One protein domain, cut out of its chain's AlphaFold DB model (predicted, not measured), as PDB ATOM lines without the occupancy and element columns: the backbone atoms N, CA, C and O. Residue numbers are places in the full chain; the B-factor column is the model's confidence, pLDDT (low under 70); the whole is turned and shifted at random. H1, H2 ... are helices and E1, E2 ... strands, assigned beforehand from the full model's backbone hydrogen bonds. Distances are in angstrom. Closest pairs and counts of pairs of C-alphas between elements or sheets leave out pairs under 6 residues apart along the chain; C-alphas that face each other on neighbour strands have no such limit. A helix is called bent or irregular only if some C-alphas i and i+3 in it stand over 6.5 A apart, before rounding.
ATOM      1  N   VAL A  15     147.203 182.270 154.365       97.31
ATOM      2  CA  VAL A  15     147.842 183.387 153.644       97.31
ATOM      3  C   VAL A  15     149.095 182.922 152.902       97.31
ATOM      4  O   VAL A  15     149.310 183.331 151.762       97.31
ATOM      5  N   GLY A  16     149.901 182.039 153.499       97.00
ATOM      6  CA  GLY A  16     151.098 181.495 152.852       97.00
ATOM      7  C   GLY A  16     150.782 180.639 151.621       97.00
ATOM      8  O   GLY A  16     151.504 180.700 150.622       97.00
ATOM      9  N   ARG A  17     149.685 179.876 151.677       96.12
ATOM     10  CA  ARG A  17     149.219 179.019 150.581       96.12
ATOM     11  C   ARG A  17     148.559 179.815 149.457       96.12
ATOM     12  O   ARG A  17     148.961 179.671 148.307       96.12
ATOM     13  N   GLU A  18     147.574 180.646 149.792       96.44
ATOM     14  CA  GLU A  18     146.750 181.363 148.806       96.44
ATOM     15  C   GLU A  18     147.422 182.643 148.287       96.44
ATOM     16  O   GLU A  18     147.095 183.126 147.206       96.44
ATOM     17  N   LYS A  19     148.374 183.207 149.045       95.00
ATOM     18  CA  LYS A  19     149.121 184.437 148.720       95.00
ATOM     19  C   LYS A  19     148.232 185.610 148.257       95.00
ATOM     20  O   LYS A  19     148.604 186.297 147.300       95.00
ATOM     21  N   PRO A  20     147.110 185.904 148.942       96.19
ATOM     22  CA  PRO A  20     146.123 186.875 148.473       96.19
ATOM     23  C   PRO A  20     146.700 188.291 148.412       96.19
ATOM     24  O   PRO A  20     147.619 188.623 149.157       96.19
ATOM     25  N   ASP A  21     146.166 189.154 147.552       95.81
ATOM     26  CA  ASP A  21     146.541 190.580 147.511       95.81
ATOM     27  C   ASP A  21     145.717 191.451 148.458       95.81
ATOM     28  O   ASP A  21     146.142 192.553 148.816       95.81
ATOM     29  N   VAL A  22     144.552 190.945 148.869       96.31
ATOM     30  CA  VAL A  22     143.623 191.594 149.791       96.31
ATOM     31  C   VAL A  22     143.068 190.557 150.765       96.31
ATOM     32  O   VAL A  22     142.701 189.458 150.354       96.31
ATOM     33  N   LEU A  23     142.986 190.913 152.046       97.12
ATOM     34  CA  LEU A  23     142.346 190.121 153.092       97.12
ATOM     35  C   LEU A  23     141.253 190.937 153.787       97.12
ATOM     36  O   LEU A  23     141.477 192.086 154.175       97.12
ATOM     37  N   PHE A  24     140.092 190.315 153.992       97.12
ATOM     38  CA  PHE A  24     138.995 190.858 154.792       97.12
ATOM     39  C   PHE A  24     138.842 190.055 156.085       97.12
ATOM     40  O   PHE A  24     138.824 188.825 156.029       97.12
ATOM     41  N   THR A  25     138.718 190.711 157.244       97.12
ATOM     42  CA  THR A  25     138.332 190.003 158.482       97.12
ATOM     43  C   THR A  25     136.814 189.875 158.555       97.12
ATOM     44  O   THR A  25     136.099 190.766 158.115       97.12
ATOM     45  N   ALA A  26     136.288 188.785 159.114       95.62
ATOM     46  CA  ALA A  26     134.846 188.644 159.318       95.62
ATOM     47  C   ALA A  26     134.343 189.538 160.470       95.62
ATOM     48  O   ALA A  26     135.054 189.740 161.452       95.62
ATOM     49  N   SER A  27     133.088 190.000 160.403       96.56
ATOM     50  CA  SER A  27     132.473 190.853 161.439       96.56
ATOM     51  C   SER A  27     132.149 190.123 162.751       96.56
ATOM     52  O   SER A  27     131.560 190.712 163.650       96.56
ATOM     53  N   MET A  28     132.452 188.828 162.864       95.44
ATOM     54  CA  MET A  28     132.284 188.077 164.114       95.44
ATOM     55  C   MET A  28     133.416 188.334 165.117       95.44
ATOM     56  O   MET A  28     133.236 188.107 166.308       95.44
ATOM     57  N   TRP A  29     134.571 188.795 164.633       96.12
ATOM     58  CA  TRP A  29     135.755 189.034 165.450       96.12
ATOM     59  C   TRP A  29     135.667 190.377 166.175       96.12
ATOM     60  O   TRP A  29     135.152 191.349 165.617       96.12
ATOM     61  N   THR A  30     136.198 190.443 167.398       97.56
ATOM     62  CA  THR A  30     136.415 191.733 168.068       97.56
ATOM     63  C   THR A  30     137.469 192.558 167.328       97.56
ATOM     64  O   THR A  30     138.199 192.048 166.470       97.56
ATOM     65  N   ALA A  31     137.580 193.843 167.667       96.94
ATOM     66  CA  ALA A  31     138.602 194.712 167.089       96.94
ATOM     67  C   ALA A  31     140.024 194.178 167.350       96.94
ATOM     68  O   ALA A  31     140.860 194.192 166.448       96.94
ATOM     69  N   GLU A  32     140.278 193.647 168.546       98.06
ATOM     70  CA  GLU A  32     141.567 193.083 168.959       98.06
ATOM     71  C   GLU A  32     141.889 191.809 168.171       98.06
ATOM     72  O   GLU A  32     142.986 191.666 167.637       98.06
ATOM     73  N   GLN A  33     140.910 190.916 168.015       98.00
ATOM     74  CA  GLN A  33     141.070 189.697 167.219       98.00
ATOM     75  C   GLN A  33     141.297 190.017 165.737       98.00
ATOM     76  O   GLN A  33     142.140 189.409 165.081       98.00
ATOM     77  N   ALA A  34     140.590 191.009 165.191       98.06
ATOM     78  CA  ALA A  34     140.822 191.466 163.826       98.06
ATOM     79  C   ALA A  34     142.234 192.053 163.653       98.06
ATOM     80  O   ALA A  34     142.880 191.801 162.634       98.06
ATOM     81  N   GLN A  35     142.737 192.801 164.641       98.06
ATOM     82  CA  GLN A  35     144.116 193.298 164.649       98.06
ATOM     83  C   GLN A  35     145.137 192.155 164.699       98.06
ATOM     84  O   GLN A  35     146.116 192.194 163.954       98.06
ATOM     85  N   GLU A  36     144.894 191.125 165.511       98.38
ATOM     86  CA  GLU A  36     145.733 189.926 165.580       98.38
ATOM     87  C   GLU A  36     145.790 189.198 164.230       98.38
ATOM     88  O   GLU A  36     146.878 188.935 163.714       98.38
ATOM     89  N   ILE A  37     144.637 188.957 163.594       98.38
ATOM     90  CA  ILE A  37     144.553 188.350 162.257       98.38
ATOM     91  C   ILE A  37     145.373 189.158 161.243       98.38
ATOM     92  O   ILE A  37     146.152 188.594 160.471       98.38
ATOM     93  N   VAL A  38     145.227 190.487 161.247       98.19
ATOM     94  CA  VAL A  38     145.976 191.377 160.349       98.19
ATOM     95  C   VAL A  38     147.478 191.302 160.618       98.19
ATOM     96  O   VAL A  38     148.257 191.248 159.663       98.19
ATOM     97  N   ALA A  39     147.899 191.268 161.884       98.38
ATOM     98  CA  ALA A  39     149.304 191.150 162.260       98.38
ATOM     99  C   ALA A  39     149.907 189.818 161.787       98.38
ATOM    100  O   ALA A  39     150.961 189.816 161.147       98.38
ATOM    101  N   LEU A  40     149.210 188.700 162.013       98.31
ATOM    102  CA  LEU A  40     149.626 187.374 161.548       98.31
ATOM    103  C   LEU A  40     149.740 187.324 160.022       98.31
ATOM    104  O   LEU A  40     150.749 186.861 159.485       98.31
ATOM    105  N   ALA A  41     148.735 187.843 159.317       98.19
ATOM    106  CA  ALA A  41     148.696 187.845 157.862       98.19
ATOM    107  C   ALA A  41     149.811 188.709 157.251       98.19
ATOM    108  O   ALA A  41     150.493 188.275 156.319       98.19
ATOM    109  N   LYS A  42     150.051 189.908 157.801       97.88
ATOM    110  CA  LYS A  42     151.146 190.790 157.363       97.88
ATOM    111  C   LYS A  42     152.524 190.252 157.736       97.88
ATOM    112  O   LYS A  42     153.470 190.477 156.988       97.88
ATOM    113  N   GLY A  43     152.637 189.490 158.826       98.00
ATOM    114  CA  GLY A  43     153.852 188.743 159.153       98.00
ATOM    115  C   GLY A  43     154.235 187.730 158.068       98.00
ATOM    116  O   GLY A  43     155.418 187.503 157.834       98.00
ATOM    117  N   VAL A  44     153.247 187.171 157.358       97.88
ATOM    118  CA  VAL A  44     153.469 186.254 156.227       97.88
ATOM    119  C   VAL A  44     153.655 186.999 154.900       97.88
ATOM    120  O   VAL A  44     154.542 186.654 154.122       97.88
ATOM    121  N   LYS A  45     152.837 188.023 154.621       97.25
ATOM    122  CA  LYS A  45     152.922 188.854 153.406       97.25
ATOM    123  C   LYS A  45     152.920 190.345 153.794       97.25
ATOM    124  O   LYS A  45     151.846 190.937 153.884       97.25
ATOM    125  N   PRO A  46     154.094 190.989 153.966       94.62
ATOM    126  CA  PRO A  46     154.194 192.376 154.449       94.62
ATOM    127  C   PRO A  46     153.445 193.427 153.614       94.62
ATOM    128  O   PRO A  46     153.005 194.439 154.151       94.62
ATOM    129  N   GLY A  47     153.258 193.182 152.312       94.31
ATOM    130  CA  GLY A  47     152.503 194.054 151.401       94.31
ATOM    131  C   GLY A  47     151.004 193.747 151.301       94.31
ATOM    132  O   GLY A  47     150.336 194.276 150.417       94.31
ATOM    133  N   LEU A  48     150.471 192.855 152.142       97.06
ATOM    134  CA  LEU A  48     149.063 192.474 152.102       97.06
ATOM    135  C   LEU A  48     148.167 193.654 152.491       97.06
ATOM    136  O   LEU A  48     148.267 194.201 153.594       97.06
ATOM    137  N   ARG A  49     147.247 194.006 151.589       97.25
ATOM    138  CA  ARG A  49     146.180 194.964 151.877       97.25
ATOM    139  C   ARG A  49     145.121 194.291 152.735       97.25
ATOM    140  O   ARG A  49     144.744 193.147 152.494       97.25
ATOM    141  N   THR A  50     144.641 195.003 153.741       97.38
ATOM    142  CA  THR A  50     143.720 194.452 154.736       97.38
ATOM    143  C   THR A  50     142.584 195.419 154.994       97.38
ATOM    144  O   THR A  50     142.839 196.609 155.175       97.38
ATOM    145  N   LEU A  51     141.362 194.907 155.082       97.50
ATOM    146  CA  LEU A  51     140.202 195.666 155.537       97.50
ATOM    147  C   LEU A  51     139.458 194.849 156.595       97.50
ATOM    148  O   LEU A  51     138.958 193.757 156.323       97.50
ATOM    149  N   SER A  52     139.395 195.384 157.809       97.31
ATOM    150  CA  SER A  52     138.698 194.729 158.912       97.31
ATOM    151  C   SER A  52     137.227 195.120 158.918       97.31
ATOM    152  O   SER A  52     136.908 196.307 158.863       97.31
ATOM    153  N   MET A  53     136.326 194.140 158.989       97.31
ATOM    154  CA  MET A  53     134.900 194.436 159.143       97.31
ATOM    155  C   MET A  53     134.612 194.896 160.582       97.31
ATOM    156  O   MET A  53     135.130 194.282 161.519       97.31
ATOM    157  N   PRO A  54     133.767 195.924 160.786       97.06
ATOM    158  CA  PRO A  54     133.256 196.272 162.106       97.06
ATOM    159  C   PRO A  54     132.575 195.069 162.761       97.06
ATOM    160  O   PRO A  54     131.806 194.356 162.106       97.06
ATOM    161  N   GLN A  55     132.843 194.847 164.049       97.88
ATOM    162  CA  GLN A  55     132.206 193.766 164.795       97.88
ATOM    163  C   GLN A  55     130.679 193.926 164.758       97.88
ATOM    164  O   GLN A  55     130.162 195.030 164.900       97.88
ATOM    165  N   GLY A  56     129.954 192.829 164.537       97.44
ATOM    166  CA  GLY A  56     128.491 192.814 164.485       97.44
ATOM    167  C   GLY A  56     127.875 193.287 163.164       97.44
ATOM    168  O   GLY A  56     126.684 193.063 162.964       97.44
ATOM    169  N   LEU A  57     128.654 193.842 162.221       97.75
ATOM    170  CA  LEU A  57     128.129 194.464 160.993       97.75
ATOM    171  C   LEU A  57     127.109 193.593 160.246       97.75
ATOM    172  O   LEU A  57     126.022 194.064 159.916       97.75
ATOM    173  N   GLN A  58     127.439 192.327 159.978       96.12
ATOM    174  CA  GLN A  58     126.534 191.433 159.252       96.12
ATOM    175  C   GLN A  58     125.272 191.092 160.054       96.12
ATOM    176  O   GLN A  58     124.209 190.919 159.465       96.12
ATOM    177  N   ALA A  59     125.370 190.987 161.381       97.00
ATOM    178  CA  ALA A  59     124.215 190.706 162.229       97.00
ATOM    179  C   ALA A  59     123.252 191.902 162.271       97.00
ATOM    180  O   ALA A  59     122.040 191.716 162.227       97.00
ATOM    181  N   GLU A  60     123.789 193.123 162.303       97.62
ATOM    182  CA  GLU A  60     123.003 194.358 162.376       97.62
ATOM    183  C   GLU A  60     122.425 194.789 161.026       97.62
ATOM    184  O   GLU A  60     121.298 195.274 160.955       97.62
ATOM    185  N   ARG A  61     123.209 194.655 159.949       96.31
ATOM    186  CA  ARG A  61     122.891 195.234 158.633       96.31
ATOM    187  C   ARG A  61     122.696 194.195 157.534       96.31
ATOM    188  O   ARG A  61     122.468 194.555 156.380       96.31
ATOM    189  N   GLY A  62     122.790 192.914 157.878       96.81
ATOM    190  CA  GLY A  62     122.662 191.817 156.933       96.81
ATOM    191  C   GLY A  62     123.805 191.753 155.909       96.81
ATOM    192  O   GLY A  62     124.765 192.530 155.959       96.81
ATOM    193  N   PRO A  63     123.712 190.816 154.952       95.12
ATOM    194  CA  PRO A  63     124.715 190.652 153.900       95.12
ATOM    195  C   PRO A  63     124.831 191.885 152.990       95.12
ATOM    196  O   PRO A  63     125.940 192.250 152.603       95.12
ATOM    197  N   ASP A  64     123.727 192.579 152.700       97.50
ATOM    198  CA  ASP A  64     123.749 193.788 151.865       97.50
ATOM    199  C   ASP A  64     124.509 194.937 152.535       97.50
ATOM    200  O   ASP A  64     125.250 195.665 151.872       97.50
ATOM    201  N   GLY A  65     124.399 195.065 153.862       97.12
ATOM    202  CA  GLY A  65     125.179 196.029 154.635       97.12
ATOM    203  C   GLY A  65     126.683 195.767 154.572       97.12
ATOM    204  O   GLY A  65     127.463 196.713 154.477       97.12
ATOM    205  N   VAL A  66     127.096 194.495 154.551       96.12
ATOM    206  CA  VAL A  66     128.502 194.112 154.336       96.12
ATOM    207  C   VAL A  66     128.960 194.518 152.937       96.12
ATOM    208  O   VAL A  66     130.018 195.126 152.789       96.12
ATOM    209  N   VAL A  67     128.156 194.236 151.908       96.50
ATOM    210  CA  VAL A  67     128.479 194.606 150.521       96.50
ATOM    211  C   VAL A  67     128.611 196.120 150.369       96.50
ATOM    212  O   VAL A  67     129.555 196.582 149.725       96.50
ATOM    213  N   LEU A  68     127.697 196.896 150.955       97.75
ATOM    214  CA  LEU A  68     127.753 198.356 150.924       97.75
ATOM    215  C   LEU A  68     129.023 198.874 151.606       97.75
ATOM    216  O   LEU A  68     129.758 199.651 151.002       97.75
ATOM    217  N   TYR A  69     129.326 198.376 152.806       97.19
ATOM    218  CA  TYR A  69     130.534 198.754 153.535       97.19
ATOM    219  C   TYR A  69     131.800 198.463 152.723       97.19
ATOM    220  O   TYR A  69     132.654 199.331 152.563       97.19
ATOM    221  N   VAL A  70     131.909 197.268 152.133       96.12
ATOM    222  CA  VAL A  70     133.054 196.926 151.282       96.12
ATOM    223  C   VAL A  70     133.139 197.874 150.088       96.12
ATOM    224  O   VAL A  70     134.221 198.386 149.827       96.12
ATOM    225  N   LYS A  71     132.029 198.164 149.394       96.12
ATOM    226  CA  LYS A  71     132.009 199.101 148.254       96.12
ATOM    227  C   LYS A  71     132.499 200.500 148.631       96.12
ATOM    228  O   LYS A  71     133.211 201.108 147.839       96.12
ATOM    229  N   GLU A  72     132.138 200.993 149.811       97.06
ATOM    230  CA  GLU A  72     132.571 202.304 150.309       97.06
ATOM    231  C   GLU A  72     134.065 202.334 150.658       97.06
ATOM    232  O   GLU A  72     134.736 203.333 150.412       97.06
ATOM    233  N   GLN A  73     134.606 201.239 151.205       96.62
ATOM    234  CA  GLN A  73     136.005 201.169 151.644       96.62
ATOM    235  C   GLN A  73     136.980 200.752 150.531       96.62
ATOM    236  O   GLN A  73     138.167 201.085 150.588       96.62
ATOM    237  N   LEU A  74     136.509 200.025 149.512       94.56
ATOM    238  CA  LEU A  74     137.361 199.447 148.468       94.56
ATOM    239  C   LEU A  74     138.221 200.479 147.715       94.56
ATOM    240  O   LEU A  74     139.397 200.181 147.506       94.56
ATOM    241  N   PRO A  75     137.713 201.672 147.335       94.50
ATOM    242  CA  PRO A  75     138.528 202.679 146.656       94.50
ATOM    243  C   PRO A  75     139.744 203.106 147.486       94.50
ATOM    244  O   PRO A  75     140.861 203.119 146.980       94.50
ATOM    245  N   GLY A  76     139.555 203.360 148.787       94.19
ATOM    246  CA  GLY A  76     140.654 203.725 149.688       94.19
ATOM    247  C   GLY A  76     141.643 202.584 149.940       94.19
ATOM    248  O   GLY A  76     142.807 202.829 150.243       94.19
ATOM    249  N   LEU A  77     141.196 201.334 149.793       93.69
ATOM    250  CA  LEU A  77     142.043 200.155 149.949       93.69
ATOM    251  C   LEU A  77     142.904 199.876 148.710       93.69
ATOM    252  O   LEU A  77     144.038 199.415 148.847       93.69
ATOM    253  N   LEU A  78     142.360 200.081 147.508       90.50
ATOM    254  CA  LEU A  78     143.014 199.680 146.259       90.50
ATOM    255  C   LEU A  78     143.876 200.773 145.621       90.50
ATOM    256  O   LEU A  78     144.842 200.396 144.950       90.50
ATOM    257  N   GLY A  79     143.605 202.050 145.916       80.19
ATOM    258  CA  GLY A  79     144.282 203.194 145.296       80.19
ATOM    259  C   GLY A  79     143.608 203.613 144.002       80.19
ATOM    260  O   GLY A  79     143.599 202.792 143.059       80.19
TER     261      GLY A  79
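Overview. This is residues 15 to 79 of the 79 residues of an uncharacterized protein of Calocera viscosa (strain TUFC12733) (UniProt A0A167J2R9). A small two-stranded sheet, E1 beside E2, lies in the middle between two helices: H2 covers one side of it, and the later part of H3, residues 70 to 78, comes near E2 on the other. H3 is sharply kinked, its first turns lying out beyond the sheet, and short H1 sits by the last residues of H2. The printed part has 65 residues, mostly helix, in the order H1 E1 H2 E2 H3, with E1 and E2 parallel. It is compact, with a radius of gyration of the C-alphas of 12.1 A and spans of 32 by 26 by 18 A.

Arrangement. Begin at H1, residues 15 to 18, which only just touches H2, residues 31 to 44, with 3 pairs of C-alphas within 8 A; H2 uses residues 41 to 44 alone, and the closest C-alphas are those of Val 15 and Ala 41, 6.2 A apart. Next look at E1, residues 22 to 25, parallel to E2, residues 49 to 52, at 17 degrees; N 23 and O 49 are 2.9 A apart, within hydrogen-bond range. E1, H2 and E2 form a strand-helix-strand unit, two parallel strands joined through a helix, with a right-handed crossover. The closest C-alphas of E1 and H2, Thr 25 and Ala 34, are 6.1 A apart. Then find H3, residues 57 to 78: its closest C-alpha to E2 is Leu 77, 6.9 A from that of Arg 49. H2 and H3 are apart. Every O i to N i+4 pair is within hydrogen-bond range in H2, 14 of 18 are in H3, and H1 is too short for one.

Along the chain. Find C-alpha 15 at (147.842, 183.387, 153.644), where H1 begins. E1 and E2 each run 10.3 A, and H2 runs 20.3 A. H3 runs 21.6 A to C-alpha 78 at (143.014, 199.680, 146.259); it is irregular, with C-alphas 60 and 63 9.4 A apart, and has a kink of 98 degrees near residue 64.

Size, cuts and confidence. The two C-alphas farthest apart, those of Arg 17 and Glu 60, are 32.6 A apart. The printed part has no cut, its four links are tight, and no printed residue is under 70 in pLDDT.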